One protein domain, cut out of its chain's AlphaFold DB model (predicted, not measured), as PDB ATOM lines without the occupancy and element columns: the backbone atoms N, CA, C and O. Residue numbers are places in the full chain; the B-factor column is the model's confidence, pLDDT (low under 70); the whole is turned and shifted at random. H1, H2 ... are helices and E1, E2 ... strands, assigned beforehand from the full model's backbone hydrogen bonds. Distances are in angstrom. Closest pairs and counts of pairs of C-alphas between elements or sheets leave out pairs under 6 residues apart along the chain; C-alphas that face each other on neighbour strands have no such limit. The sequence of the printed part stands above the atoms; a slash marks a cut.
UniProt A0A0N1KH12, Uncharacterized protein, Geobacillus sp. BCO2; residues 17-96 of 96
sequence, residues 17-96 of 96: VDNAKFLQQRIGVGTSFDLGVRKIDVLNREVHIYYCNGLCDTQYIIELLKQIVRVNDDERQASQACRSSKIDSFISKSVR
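AT A GLANCE: This is residues 17 to 96 of the 96 residues of an uncharacterized protein of Geobacillus sp. BCO2 (UniProt A0A0N1KH12). One long helix, H2, makes the long axis of this domain; its first part runs alongside a two-stranded hairpin, E1 and E2, while its far part sticks out as a bare arm, residues 77 to 94, followed by the last residues 95 and 96. The short helix H1 lies on the other side of the hairpin from the first part of H2, and the hairpin sits between the two helices. The printed part has 80 residues, with two named helices and two named strands in the order H1, E1, E2, H2; the sheet, order E1 - E2, is antiparallel, and the class is mixed, helices and strands. The whole is extended, with a radius of gyration of the C-alphas of 20.3 A, and spans 68 by 29 by 11 A, the arm making much of the length.

HOW THE PARTS SIT: The sheet is E1, residues 35 to 42, and E2, residues 45 to 52, a hairpin with a tight link of 2 residues. The strands are antiparallel, at 158 degrees between their directions; the C-alphas of 39 and 48, which face each other, are 4.6 A apart. N 36 and O 51 are within hydrogen-bond range at 2.8 A, and so are N 45 and O 42, also at 2.8 A. H2, residues 58 to 94, has 3 pairs of C-alphas within 8 A of E1; the closest are those of Val 42 and Asn 72, 5.8 A apart. E2 and H2 are near each other, with 7 pairs of C-alphas within 10 A. H1, residues 17 to 27, and E2 are near each other, with 5 such pairs. H1 and H2 are apart. In H1 and H2 every O i to N i+4 pair is within hydrogen-bond range.

IN THESE COORDINATES: E1 is 22.2 A from first to last C-alpha and E2 23.3 A; C-alpha 35 is at (49.429, 18.078, -32.529). H2, the longest helix with 37 residues, measures 54.7 A and ends with C-alpha 94 at (31.917, 45.356, 16.377). H1 measures 15.2 A and begins with C-alpha 17 at (34.739, 27.420, -28.375).

THE WHOLE: The two C-alphas farthest apart are those of Phe 33 and Arg 96, at 68.2 A. Residues 77 to 96, of which 77 to 94 belong to H2, stand free; without them the body of 60 residues spans 37 by 28 by 11 A. The printed part has no cut and no long link: H1 to E1 is short, and E2 to H2 is tight. The mean pLDDT of the printed part is 81.2, with residues 30, 33, 82 to 88 and 92 to 96 under 70.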
ATOM      1  N   VAL A  17      35.287  28.497 -27.531       89.94
ATOM      2  CA  VAL A  17      34.739  27.420 -28.375       89.94
ATOM      3  C   VAL A  17      34.892  27.722 -29.869       89.94
ATOM      4  O   VAL A  17      35.230  26.828 -30.643       89.94
ATOM      5  N   ASP A  18      34.673  28.973 -30.275       90.44
ATOM      6  CA  ASP A  18      34.753  29.372 -31.684       90.44
ATOM      7  C   ASP A  18      36.209  29.346 -32.166       90.44
ATOM      8  O   ASP A  18      36.503  28.832 -33.247       90.44
ATOM      9  N   ASN A  19      37.138  29.788 -31.312       90.25
ATOM     10  CA  ASN A  19      38.572  29.689 -31.580       90.25
ATOM     11  C   ASN A  19      39.037  28.227 -31.648       90.25
ATOM     12  O   ASN A  19      39.786  27.871 -32.553       90.25
ATOM     13  N   ALA A  20      38.572  27.366 -30.740       87.94
ATOM     14  CA  ALA A  20      38.928  25.948 -30.735       87.94
ATOM     15  C   ALA A  20      38.460  25.239 -32.017       87.94
ATOM     16  O   ALA A  20      39.241  24.520 -32.638       87.94
ATOM     17  N   LYS A  21      37.225  25.500 -32.471       88.94
ATOM     18  CA  LYS A  21      36.708  24.975 -33.749       88.94
ATOM     19  C   LYS A  21      37.522  25.470 -34.942       88.94
ATOM     20  O   LYS A  21      37.875  24.679 -35.814       88.94
ATOM     21  N   PHE A  22      37.854  26.762 -34.963       88.75
ATOM     22  CA  PHE A  22      38.681  27.346 -36.016       88.75
ATOM     23  C   PHE A  22      40.078  26.709 -36.070       88.75
ATOM     24  O   PHE A  22      40.549  26.334 -37.144       88.75
ATOM     25  N   LEU A  23      40.733  26.537 -34.918       86.38
ATOM     26  CA  LEU A  23      42.052  25.903 -34.825       86.38
ATOM     27  C   LEU A  23      41.995  24.419 -35.197       86.38
ATOM     28  O   LEU A  23      42.887  23.928 -35.886       86.38
ATOM     29  N   GLN A  24      40.926  23.722 -34.819       85.56
ATOM     30  CA  GLN A  24      40.717  22.329 -35.189       85.56
ATOM     31  C   GLN A  24      40.613  22.146 -36.705       85.56
ATOM     32  O   GLN A  24      41.306  21.296 -37.256       85.56
ATOM     33  N   GLN A  25      39.834  22.990 -37.386       84.69
ATOM     34  CA  GLN A  25      39.707  22.959 -38.847       84.69
ATOM     35  C   GLN A  25      40.996  23.374 -39.565       84.69
ATOM     36  O   GLN A  25      41.317  22.836 -40.621       84.69
ATOM     37  N   ARG A  26      41.730  24.350 -39.016       83.81
ATOM     38  CA  ARG A  26      42.880  24.953 -39.702       83.81
ATOM     39  C   ARG A  26      44.181  24.183 -39.510       83.81
ATOM     40  O   ARG A  26      44.974  24.117 -40.443       83.81
ATOM     41  N   ILE A  27      44.425  23.685 -38.302       80.00
ATOM     42  CA  ILE A  27      45.682  23.018 -37.936       80.00
ATOM     43  C   ILE A  27      45.507  21.489 -37.941       80.00
ATOM     44  O   ILE A  27      46.487  20.763 -38.037       80.00
ATOM     45  N   GLY A  28      44.266  20.987 -37.926       73.88
ATOM     46  CA  GLY A  28      43.991  19.549 -37.982       73.88
ATOM     47  C   GLY A  28      44.084  18.870 -36.619       73.88
ATOM     48  O   GLY A  28      44.537  17.733 -36.514       73.88
ATOM     49  N   VAL A  29      43.664  19.552 -35.553       71.81
ATOM     50  CA  VAL A  29      43.654  18.993 -34.193       71.81
ATOM     51  C   VAL A  29      42.724  17.771 -34.137       71.81
ATOM     52  O   VAL A  29      41.501  17.909 -34.174       71.81
ATOM     53  N   GLY A  30      43.302  16.572 -34.040       67.38
ATOM     54  CA  GLY A  30      42.581  15.292 -34.081       67.38
ATOM     55  C   GLY A  30      42.688  14.535 -35.412       67.38
ATOM     56  O   GLY A  30      42.316  13.368 -35.460       67.38
ATOM     57  N   THR A  31      43.230  15.153 -36.466       71.06
ATOM     58  CA  THR A  31      43.553  14.490 -37.745       71.06
ATOM     59  C   THR A  31      45.058  14.404 -37.993       71.06
ATOM     60  O   THR A  31      45.530  13.447 -38.597       71.06
ATOM     61  N   SER A  32      45.829  15.394 -37.537       71.75
ATOM     62  CA  SER A  32      47.290  15.392 -37.616       71.75
ATOM     63  C   SER A  32      47.896  14.681 -36.406       71.75
ATOM     64  O   SER A  32      47.556  15.011 -35.269       71.75
ATOM     65  N   PHE A  33      48.834  13.769 -36.650       69.31
ATOM     66  CA  PHE A  33      49.483  12.952 -35.618       69.31
ATOM     67  C   PHE A  33      50.351  13.754 -34.629       69.31
ATOM     68  O   PHE A  33      50.510  13.342 -33.485       69.31
ATOM     69  N   ASP A  34      50.885  14.907 -35.042       80.81
ATOM     70  CA  ASP A  34      51.888  15.637 -34.255       80.81
ATOM     71  C   ASP A  34      51.314  16.717 -33.317       80.81
ATOM     72  O   ASP A  34      52.052  17.309 -32.538       80.81
ATOM     73  N   LEU A  35      50.011  17.008 -33.353       86.44
ATOM     74  CA  LEU A  35      49.429  18.078 -32.529       86.44
ATOM     75  C   LEU A  35      48.799  17.543 -31.248       86.44
ATOM     76  O   LEU A  35      47.871  16.738 -31.281       86.44
ATOM     77  N   GLY A  36      49.255  18.077 -30.118       84.69
ATOM     78  CA  GLY A  36      48.670  17.864 -28.803       84.69
ATOM     79  C   GLY A  36      47.845  19.061 -28.333       84.69
ATOM     80  O   GLY A  36      48.143  20.215 -28.649       84.69
ATOM     81  N   VAL A  37      46.815  18.780 -27.528       88.50
ATOM     82  CA  VAL A  37      46.021  19.801 -26.829       88.50
ATOM     83  C   VAL A  37      45.932  19.470 -25.350       88.50
ATOM     84  O   VAL A  37      45.562  18.357 -24.980       88.50
ATOM     85  N   ARG A  38      46.225  20.452 -24.494       87.94
ATOM     86  CA  ARG A  38      45.927  20.405 -23.058       87.94
ATOM     87  C   ARG A  38      44.879  21.454 -22.719       87.94
ATOM     88  O   ARG A  38      45.021  22.612 -23.098       87.94
ATOM     89  N   LYS A  39      43.837  21.042 -22.000       90.75
ATOM     90  CA  LYS A  39      42.803  21.929 -21.457       90.75
ATOM     91  C   LYS A  39      42.998  22.030 -19.953       90.75
ATOM     92  O   LYS A  39      43.192  21.002 -19.307       90.75
ATOM     93  N   ILE A  40      43.011  23.249 -19.434       90.12
ATOM     94  CA  ILE A  40      43.307  23.549 -18.032       90.12
ATOM     95  C   ILE A  40      42.363  24.657 -17.594       90.12
ATOM     96  O   ILE A  40      42.158  25.611 -18.343       90.12
ATOM     97  N   ASP A  41      41.842  24.561 -16.378       88.25
ATOM     98  CA  ASP A  41      41.045  25.620 -15.772       88.25
ATOM     99  C   ASP A  41      41.897  26.437 -14.796       88.25
ATOM    100  O   ASP A  41      42.472  25.902 -13.848       88.25
ATOM    101  N   VAL A  42      41.974  27.747 -15.032       86.00
ATOM    102  CA  VAL A  42      42.742  28.714 -14.236       86.00
ATOM    103  C   VAL A  42      41.792  29.802 -13.756       86.00
ATOM    104  O   VAL A  42      41.205  30.503 -14.575       86.00
ATOM    105  N   LEU A  43      41.618  29.960 -12.441       82.44
ATOM    106  CA  LEU A  43      40.756  30.985 -11.829       82.44
ATOM    107  C   LEU A  43      39.350  31.059 -12.474       82.44
ATOM    108  O   LEU A  43      38.864  32.141 -12.806       82.44
ATOM    109  N   ASN A  44      38.708  29.900 -12.685       83.00
ATOM    110  CA  ASN A  44      37.420  29.743 -13.389       83.00
ATOM    111  C   ASN A  44      37.421  30.135 -14.882       83.00
ATOM    112  O   ASN A  44      36.359  30.365 -15.466       83.00
ATOM    113  N   ARG A  45      38.585  30.211 -15.527       85.69
ATOM    114  CA  ARG A  45      38.708  30.392 -16.974       85.69
ATOM    115  C   ARG A  45      39.348  29.163 -17.597       85.69
ATOM    116  O   ARG A  45      40.453  28.780 -17.227       85.69
ATOM    117  N   GLU A  46      38.663  28.594 -18.577       90.06
ATOM    118  CA  GLU A  46      39.205  27.515 -19.395       90.06
ATOM    119  C   GLU A  46      40.306  28.077 -20.309       90.06
ATOM    120  O   GLU A  46      40.120  29.102 -20.971       90.06
ATOM    121  N   VAL A  47      41.459  27.415 -20.350       89.69
ATOM    122  CA  VAL A  47      42.606  27.760 -21.197       89.69
ATOM    123  C   VAL A  47      43.032  26.519 -21.972       89.69
ATOM    124  O   VAL A  47      43.207  25.436 -21.413       89.69
ATOM    125  N   HIS A  48      43.191  26.665 -23.290       90.88
ATOM    126  CA  HIS A  48      43.634  25.586 -24.178       90.88
ATOM    127  C   HIS A  48      45.057  25.859 -24.657       90.88
ATOM    128  O   HIS A  48      45.320  26.894 -25.268       90.88
ATOM    129  N   ILE A  49      45.955  24.908 -24.421       89.31
ATOM    130  CA  ILE A  49      47.342  24.934 -24.884       89.31
ATOM    131  C   ILE A  49      47.472  23.957 -26.049       89.31
ATOM    132  O   ILE A  49      47.203  22.766 -25.894       89.31
ATOM    133  N   TYR A  50      47.907  24.468 -27.198       88.31
ATOM    134  CA  TYR A  50      48.168  23.696 -28.412       88.31
ATOM    135  C   TYR A  50      49.680  23.622 -28.631       88.31
ATOM    136  O   TYR A  50      50.351  24.652 -28.586       88.31
ATOM    137  N   TYR A  51      50.214  22.425 -28.858       87.94
ATOM    138  CA  TYR A  51      51.651  22.200 -29.030       87.94
ATOM    139  C   TYR A  51      51.922  21.095 -30.054       87.94
ATOM    140  O   TYR A  51      51.071  20.239 -30.288       87.94
ATOM    141  N   CYS A  52      53.113  21.113 -30.654       87.12
ATOM    142  CA  CYS A  52      53.584  20.058 -31.553       87.12
ATOM    143  C   CYS A  52      54.449  19.068 -30.761       87.12
ATOM    144  O   CYS A  52      55.423  19.481 -30.139       87.12
ATOM    145  N   ASN A  53      54.108  17.784 -30.769       82.00
ATOM    146  CA  ASN A  53      54.750  16.753 -29.959       82.00
ATOM    147  C   ASN A  53      56.205  16.484 -30.391       82.00
ATOM    148  O   ASN A  53      57.078  16.325 -29.548       82.00
ATOM    149  N   GLY A  54      56.478  16.476 -31.696       82.25
ATOM    150  CA  GLY A  54      57.788  16.178 -32.275       82.25
ATOM    151  C   GLY A  54      58.698  17.390 -32.480       82.25
ATOM    152  O   GLY A  54      59.883  17.218 -32.753       82.25
ATOM    153  N   LEU A  55      58.168  18.612 -32.361       82.62
ATOM    154  CA  LEU A  55      58.922  19.857 -32.587       82.62
ATOM    155  C   LEU A  55      59.091  20.710 -31.328       82.62
ATOM    156  O   LEU A  55      59.887  21.647 -31.328       82.62
ATOM    157  N   CYS A  56      58.325  20.430 -30.274       81.00
ATOM    158  CA  CYS A  56      58.363  21.193 -29.038       81.00
ATOM    159  C   CYS A  56      58.998  20.354 -27.929       81.00
ATOM    160  O   CYS A  56      58.571  19.232 -27.661       81.00
ATOM    161  N   ASP A  57      60.016  20.904 -27.271       87.75
ATOM    162  CA  ASP A  57      60.631  20.251 -26.122       87.75
ATOM    163  C   ASP A  57      59.647  20.243 -24.941       87.75
ATOM    164  O   ASP A  57      59.160  21.275 -24.465       87.75
ATOM    165  N   THR A  58      59.354  19.032 -24.472       85.94
ATOM    166  CA  THR A  58      58.400  18.768 -23.395       85.94
ATOM    167  C   THR A  58      58.778  19.495 -22.103       85.94
ATOM    168  O   THR A  58      57.882  19.908 -21.366       85.94
ATOM    169  N   GLN A  59      60.069  19.721 -21.831       90.00
ATOM    170  CA  GLN A  59      60.506  20.441 -20.629       90.00
ATOM    171  C   GLN A  59      60.019  21.893 -20.616       90.00
ATOM    172  O   GLN A  59      59.561  22.374 -19.579       90.00
ATOM    173  N   TYR A  60      60.008  22.568 -21.769       89.50
ATOM    174  CA  TYR A  60      59.474  23.930 -21.867       89.50
ATOM    175  C   TYR A  60      57.964  23.971 -21.644       89.50
ATOM    176  O   TYR A  60      57.464  24.868 -20.967       89.50
ATOM    177  N   ILE A  61      57.232  22.986 -22.172       88.75
ATOM    178  CA  ILE A  61      55.783  22.879 -21.958       88.75
ATOM    179  C   ILE A  61      55.490  22.666 -20.467       88.75
ATOM    180  O   ILE A  61      54.603  23.318 -19.917       88.75
ATOM    181  N   ILE A  62      56.252  21.793 -19.801       90.94
ATOM    182  CA  ILE A  62      56.130  21.541 -18.359       90.94
ATOM    183  C   ILE A  62      56.399  22.815 -17.556       90.94
ATOM    184  O   ILE A  62      55.647  23.117 -16.631       90.94
ATOM    185  N   GLU A  63      57.442  23.572 -17.890       92.69
ATOM    186  CA  GLU A  63      57.752  24.799 -17.161       92.69
ATOM    187  C   GLU A  63      56.663  25.862 -17.359       92.69
ATOM    188  O   GLU A  63      56.199  26.455 -16.388       92.69
ATOM    189  N   LEU A  64      56.150  26.020 -18.585       90.62
ATOM    190  CA  LEU A  64      55.019  26.905 -18.866       90.62
ATOM    191  C   LEU A  64      53.775  26.520 -18.048       90.62
ATOM    192  O   LEU A  64      53.117  27.385 -17.467       90.62
ATOM    193  N   LEU A  65      53.476  25.222 -17.962       90.25
ATOM    194  CA  LEU A  65      52.379  24.688 -17.151       90.25
ATOM    195  C   LEU A  65      52.555  25.021 -15.666       90.25
ATOM    196  O   LEU A  65      51.609  25.493 -15.035       90.25
ATOM    197  N   LYS A  66      53.755  24.819 -15.108       91.81
ATOM    198  CA  LYS A  66      54.049  25.145 -13.703       91.81
ATOM    199  C   LYS A  66      53.833  26.625 -13.410       91.81
ATOM    200  O   LYS A  66      53.225  26.946 -12.394       91.81
ATOM    201  N   GLN A  67      54.289  27.517 -14.291       91.56
ATOM    202  CA  GLN A  67      54.101  28.958 -14.100       91.56
ATOM    203  C   GLN A  67      52.615  29.342 -14.119       91.56
ATOM    204  O   GLN A  67      52.172  30.115 -13.275       91.56
ATOM    205  N   ILE A  68      51.817  28.752 -15.016       88.94
ATOM    206  CA  ILE A  68      50.366  28.989 -15.073       88.94
ATOM    207  C   ILE A  68      49.669  28.519 -13.785       88.94
ATOM    208  O   ILE A  68      48.838  29.243 -13.234       88.94
ATOM    209  N   VAL A  69      50.015  27.328 -13.288       88.31
ATOM    210  CA  VAL A  69      49.464  26.794 -12.030       88.31
ATOM    211  C   VAL A  69      49.887  27.650 -10.838       88.31
ATOM    212  O   VAL A  69      49.065  27.956  -9.983       88.31
ATOM    213  N   ARG A  70      51.136  28.117 -10.808       89.56
ATOM    214  CA  ARG A  70      51.622  28.999  -9.745       89.56
ATOM    215  C   ARG A  70      50.846  30.315  -9.688       89.56
ATOM    216  O   ARG A  70      50.402  30.698  -8.613       89.56
ATOM    217  N   VAL A  71      50.606  30.959 -10.835       87.31
ATOM    218  CA  VAL A  71      49.785  32.184 -10.898       87.31
ATOM    219  C   VAL A  71      48.367  31.926 -10.379       87.31
ATOM    220  O   VAL A  71      47.811  32.753  -9.660       87.31
ATOM    221  N   ASN A  72      47.782  30.769 -10.705       85.25
ATOM    222  CA  ASN A  72      46.474  30.386 -10.177       85.25
ATOM    223  C   ASN A  72      46.466  30.310  -8.643       85.25
ATOM    224  O   ASN A  72      45.500  30.741  -8.014       85.25
ATOM    225  N   ASP A  73      47.516  29.757  -8.043       82.75
ATOM    226  CA  ASP A  73      47.597  29.578  -6.595       82.75
ATOM    227  C   ASP A  73      47.893  30.893  -5.863       82.75
ATOM    228  O   ASP A  73      47.243  31.179  -4.853       82.75
ATOM    229  N   ASP A  74      48.787  31.726  -6.399       85.31
ATOM    230  CA  ASP A  74      49.152  33.027  -5.822       85.31
ATOM    231  C   ASP A  74      47.929  33.966  -5.746       85.31
ATOM    232  O   ASP A  74      47.634  34.543  -4.695       85.31
ATOM    233  N   GLU A  75      47.142  34.055  -6.822       80.38
ATOM    234  CA  GLU A  75      45.919  34.873  -6.869       80.38
ATOM    235  C   GLU A  75      44.833  34.351  -5.913       80.38
ATOM    236  O   GLU A  75      44.129  35.120  -5.246       80.38
ATOM    237  N   ARG A  76      44.709  33.022  -5.774       77.06
ATOM    238  CA  ARG A  76      43.780  32.421  -4.803       77.06
ATOM    239  C   ARG A  76      44.195  32.749  -3.376       77.06
ATOM    240  O   ARG A  76      43.330  33.138  -2.588       77.06
ATOM    241  N   GLN A  77      45.479  32.649  -3.044       75.19
ATOM    242  CA  GLN A  77      45.991  32.985  -1.715       75.19
ATOM    243  C   GLN A  77      45.818  34.473  -1.400       75.19
ATOM    244  O   GLN A  77      45.310  34.810  -0.329       75.19
ATOM    245  N   ALA A  78      46.127  35.364  -2.347       74.31
ATOM    246  CA  ALA A  78      45.900  36.801  -2.197       74.31
ATOM    247  C   ALA A  78      44.419  37.120  -1.928       74.31
ATOM    248  O   ALA A  78      44.085  37.887  -1.018       74.31
ATOM    249  N   SER A  79      43.508  36.468  -2.661       72.94
ATOM    250  CA  SER A  79      42.066  36.640  -2.459       72.94
ATOM    251  C   SER A  79      41.588  36.162  -1.079       72.94
ATOM    252  O   SER A  79      40.693  36.773  -0.490       72.94
ATOM    253  N   GLN A  80      42.192  35.101  -0.533       73.31
ATOM    254  CA  GLN A  80      41.859  34.566   0.790       73.31
ATOM    255  C   GLN A  80      42.426  35.440   1.913       73.31
ATOM    256  O   GLN A  80      41.689  35.776   2.839       73.31
ATOM    257  N   ALA A  81      43.678  35.889   1.792       71.44
ATOM    258  CA  ALA A  81      44.325  36.780   2.758       71.44
ATOM    259  C   ALA A  81      43.614  38.146   2.875       71.44
ATOM    260  O   ALA A  81      43.479  38.714   3.963       71.44
ATOM    261  N   CYS A  82      43.094  38.676   1.762       64.44
ATOM    262  CA  CYS A  82      42.282  39.896   1.779       64.44
ATOM    263  C   CYS A  82      40.932  39.696   2.499       64.44
ATOM    264  O   CYS A  82      40.403  40.623   3.115       64.44
ATOM    265  N   ARG A  83      40.350  38.490   2.442       65.38
ATOM    266  CA  ARG A  83      39.069  38.195   3.105       65.38
ATOM    267  C   ARG A  83      39.230  38.054   4.614       65.38
ATOM    268  O   ARG A  83      38.411  38.619   5.333       65.38
ATOM    269  N   SER A  84      40.271  37.371   5.089       67.62
ATOM    270  CA  SER A  84      40.546  37.236   6.529       67.62
ATOM    271  C   SER A  84      40.804  38.592   7.189       67.62
ATOM    272  O   SER A  84      40.123  38.939   8.147       67.62
ATOM    273  N   SER A  85      41.649  39.436   6.593       69.69
ATOM    274  CA  SER A  85      41.914  40.793   7.108       69.69
ATOM    275  C   SER A  85      40.671  41.702   7.157       69.69
ATOM    276  O   SER A  85      40.532  42.526   8.067       69.69
ATOM    277  N   LYS A  86      39.723  41.544   6.222       68.56
ATOM    278  CA  LYS A  86      38.422  42.240   6.266       68.56
ATOM    279  C   LYS A  86      37.528  41.762   7.409       68.56
ATOM    280  O   LYS A  86      36.840  42.586   8.006       68.56
ATOM    281  N   ILE A  87      37.536  40.464   7.703       69.25
ATOM    282  CA  ILE A  87      36.767  39.875   8.807       69.25
ATOM    283  C   ILE A  87      37.345  40.338  10.148       69.25
ATOM    284  O   ILE A  87      36.591  40.816  10.993       69.25
ATOM    285  N   ASP A  88      38.668  40.315  10.307       69.62
ATOM    286  CA  ASP A  88      39.339  40.739  11.542       69.62
ATOM    287  C   ASP A  88      39.095  42.226  11.848       69.62
ATOM    288  O   ASP A  88      38.784  42.604  12.981       69.62
ATOM    289  N   SER A  89      39.143  43.083  10.820       71.25
ATOM    290  CA  SER A  89      38.808  44.507  10.955       71.25
ATOM    291  C   SER A  89      37.340  44.734  11.335       71.25
ATOM    292  O   SER A  89      37.031  45.647  12.105       71.25
ATOM    293  N   PHE A  90      36.431  43.905  10.818       72.69
ATOM    294  CA  PHE A  90      35.004  43.990  11.116       72.69
ATOM    295  C   PHE A  90      34.689  43.534  12.547       72.69
ATOM    296  O   PHE A  90      33.989  44.243  13.268       72.69
ATOM    297  N   ILE A  91      35.269  42.416  12.998       70.81
ATOM    298  CA  ILE A  91      35.127  41.925  14.379       70.81
ATOM    299  C   ILE A  91      35.690  42.955  15.367       70.81
ATOM    300  O   ILE A  91      35.024  43.303  16.339       70.81
ATOM    301  N   SER A  92      36.867  43.525  15.087       63.81
ATOM    302  CA  SER A  92      37.481  44.547  15.946       63.81
ATOM    303  C   SER A  92      36.630  45.819  16.088       63.81
ATOM    304  O   SER A  92      36.622  46.425  17.159       63.81
ATOM    305  N   LYS A  93      35.888  46.214  15.043       69.31
ATOM    306  CA  LYS A  93      34.955  47.354  15.088       69.31
ATOM    307  C   LYS A  93      33.613  47.036  15.745       69.31
ATOM    308  O   LYS A  93      32.963  47.967  16.190       69.31
ATOM    309  N   SER A  94      33.195  45.772  15.782       63.09
ATOM    310  CA  SER A  94      31.917  45.356  16.377       63.09
ATOM    311  C   SER A  94      32.005  45.078  17.884       63.09
ATOM    312  O   SER A  94      30.968  44.952  18.529       63.09
ATOM    313  N   VAL A  95      33.218  44.924  18.427       65.56
ATOM    314  CA  VAL A  95      33.484  44.669  19.860       65.56
ATOM    315  C   VAL A  95      33.828  45.966  20.625       65.56
ATOM    316  O   VAL A  95      33.993  45.941  21.842       65.56
ATOM    317  N   ARG A  96      33.907  47.111  19.935       52.25
ATOM    318  CA  ARG A  96      33.917  48.455  20.536       52.25
ATOM    319  C   ARG A  96      32.547  49.099  20.403       52.25
ATOM    320  O   ARG A  96      32.202  49.863  21.327       52.25
TER     321      ARG A  96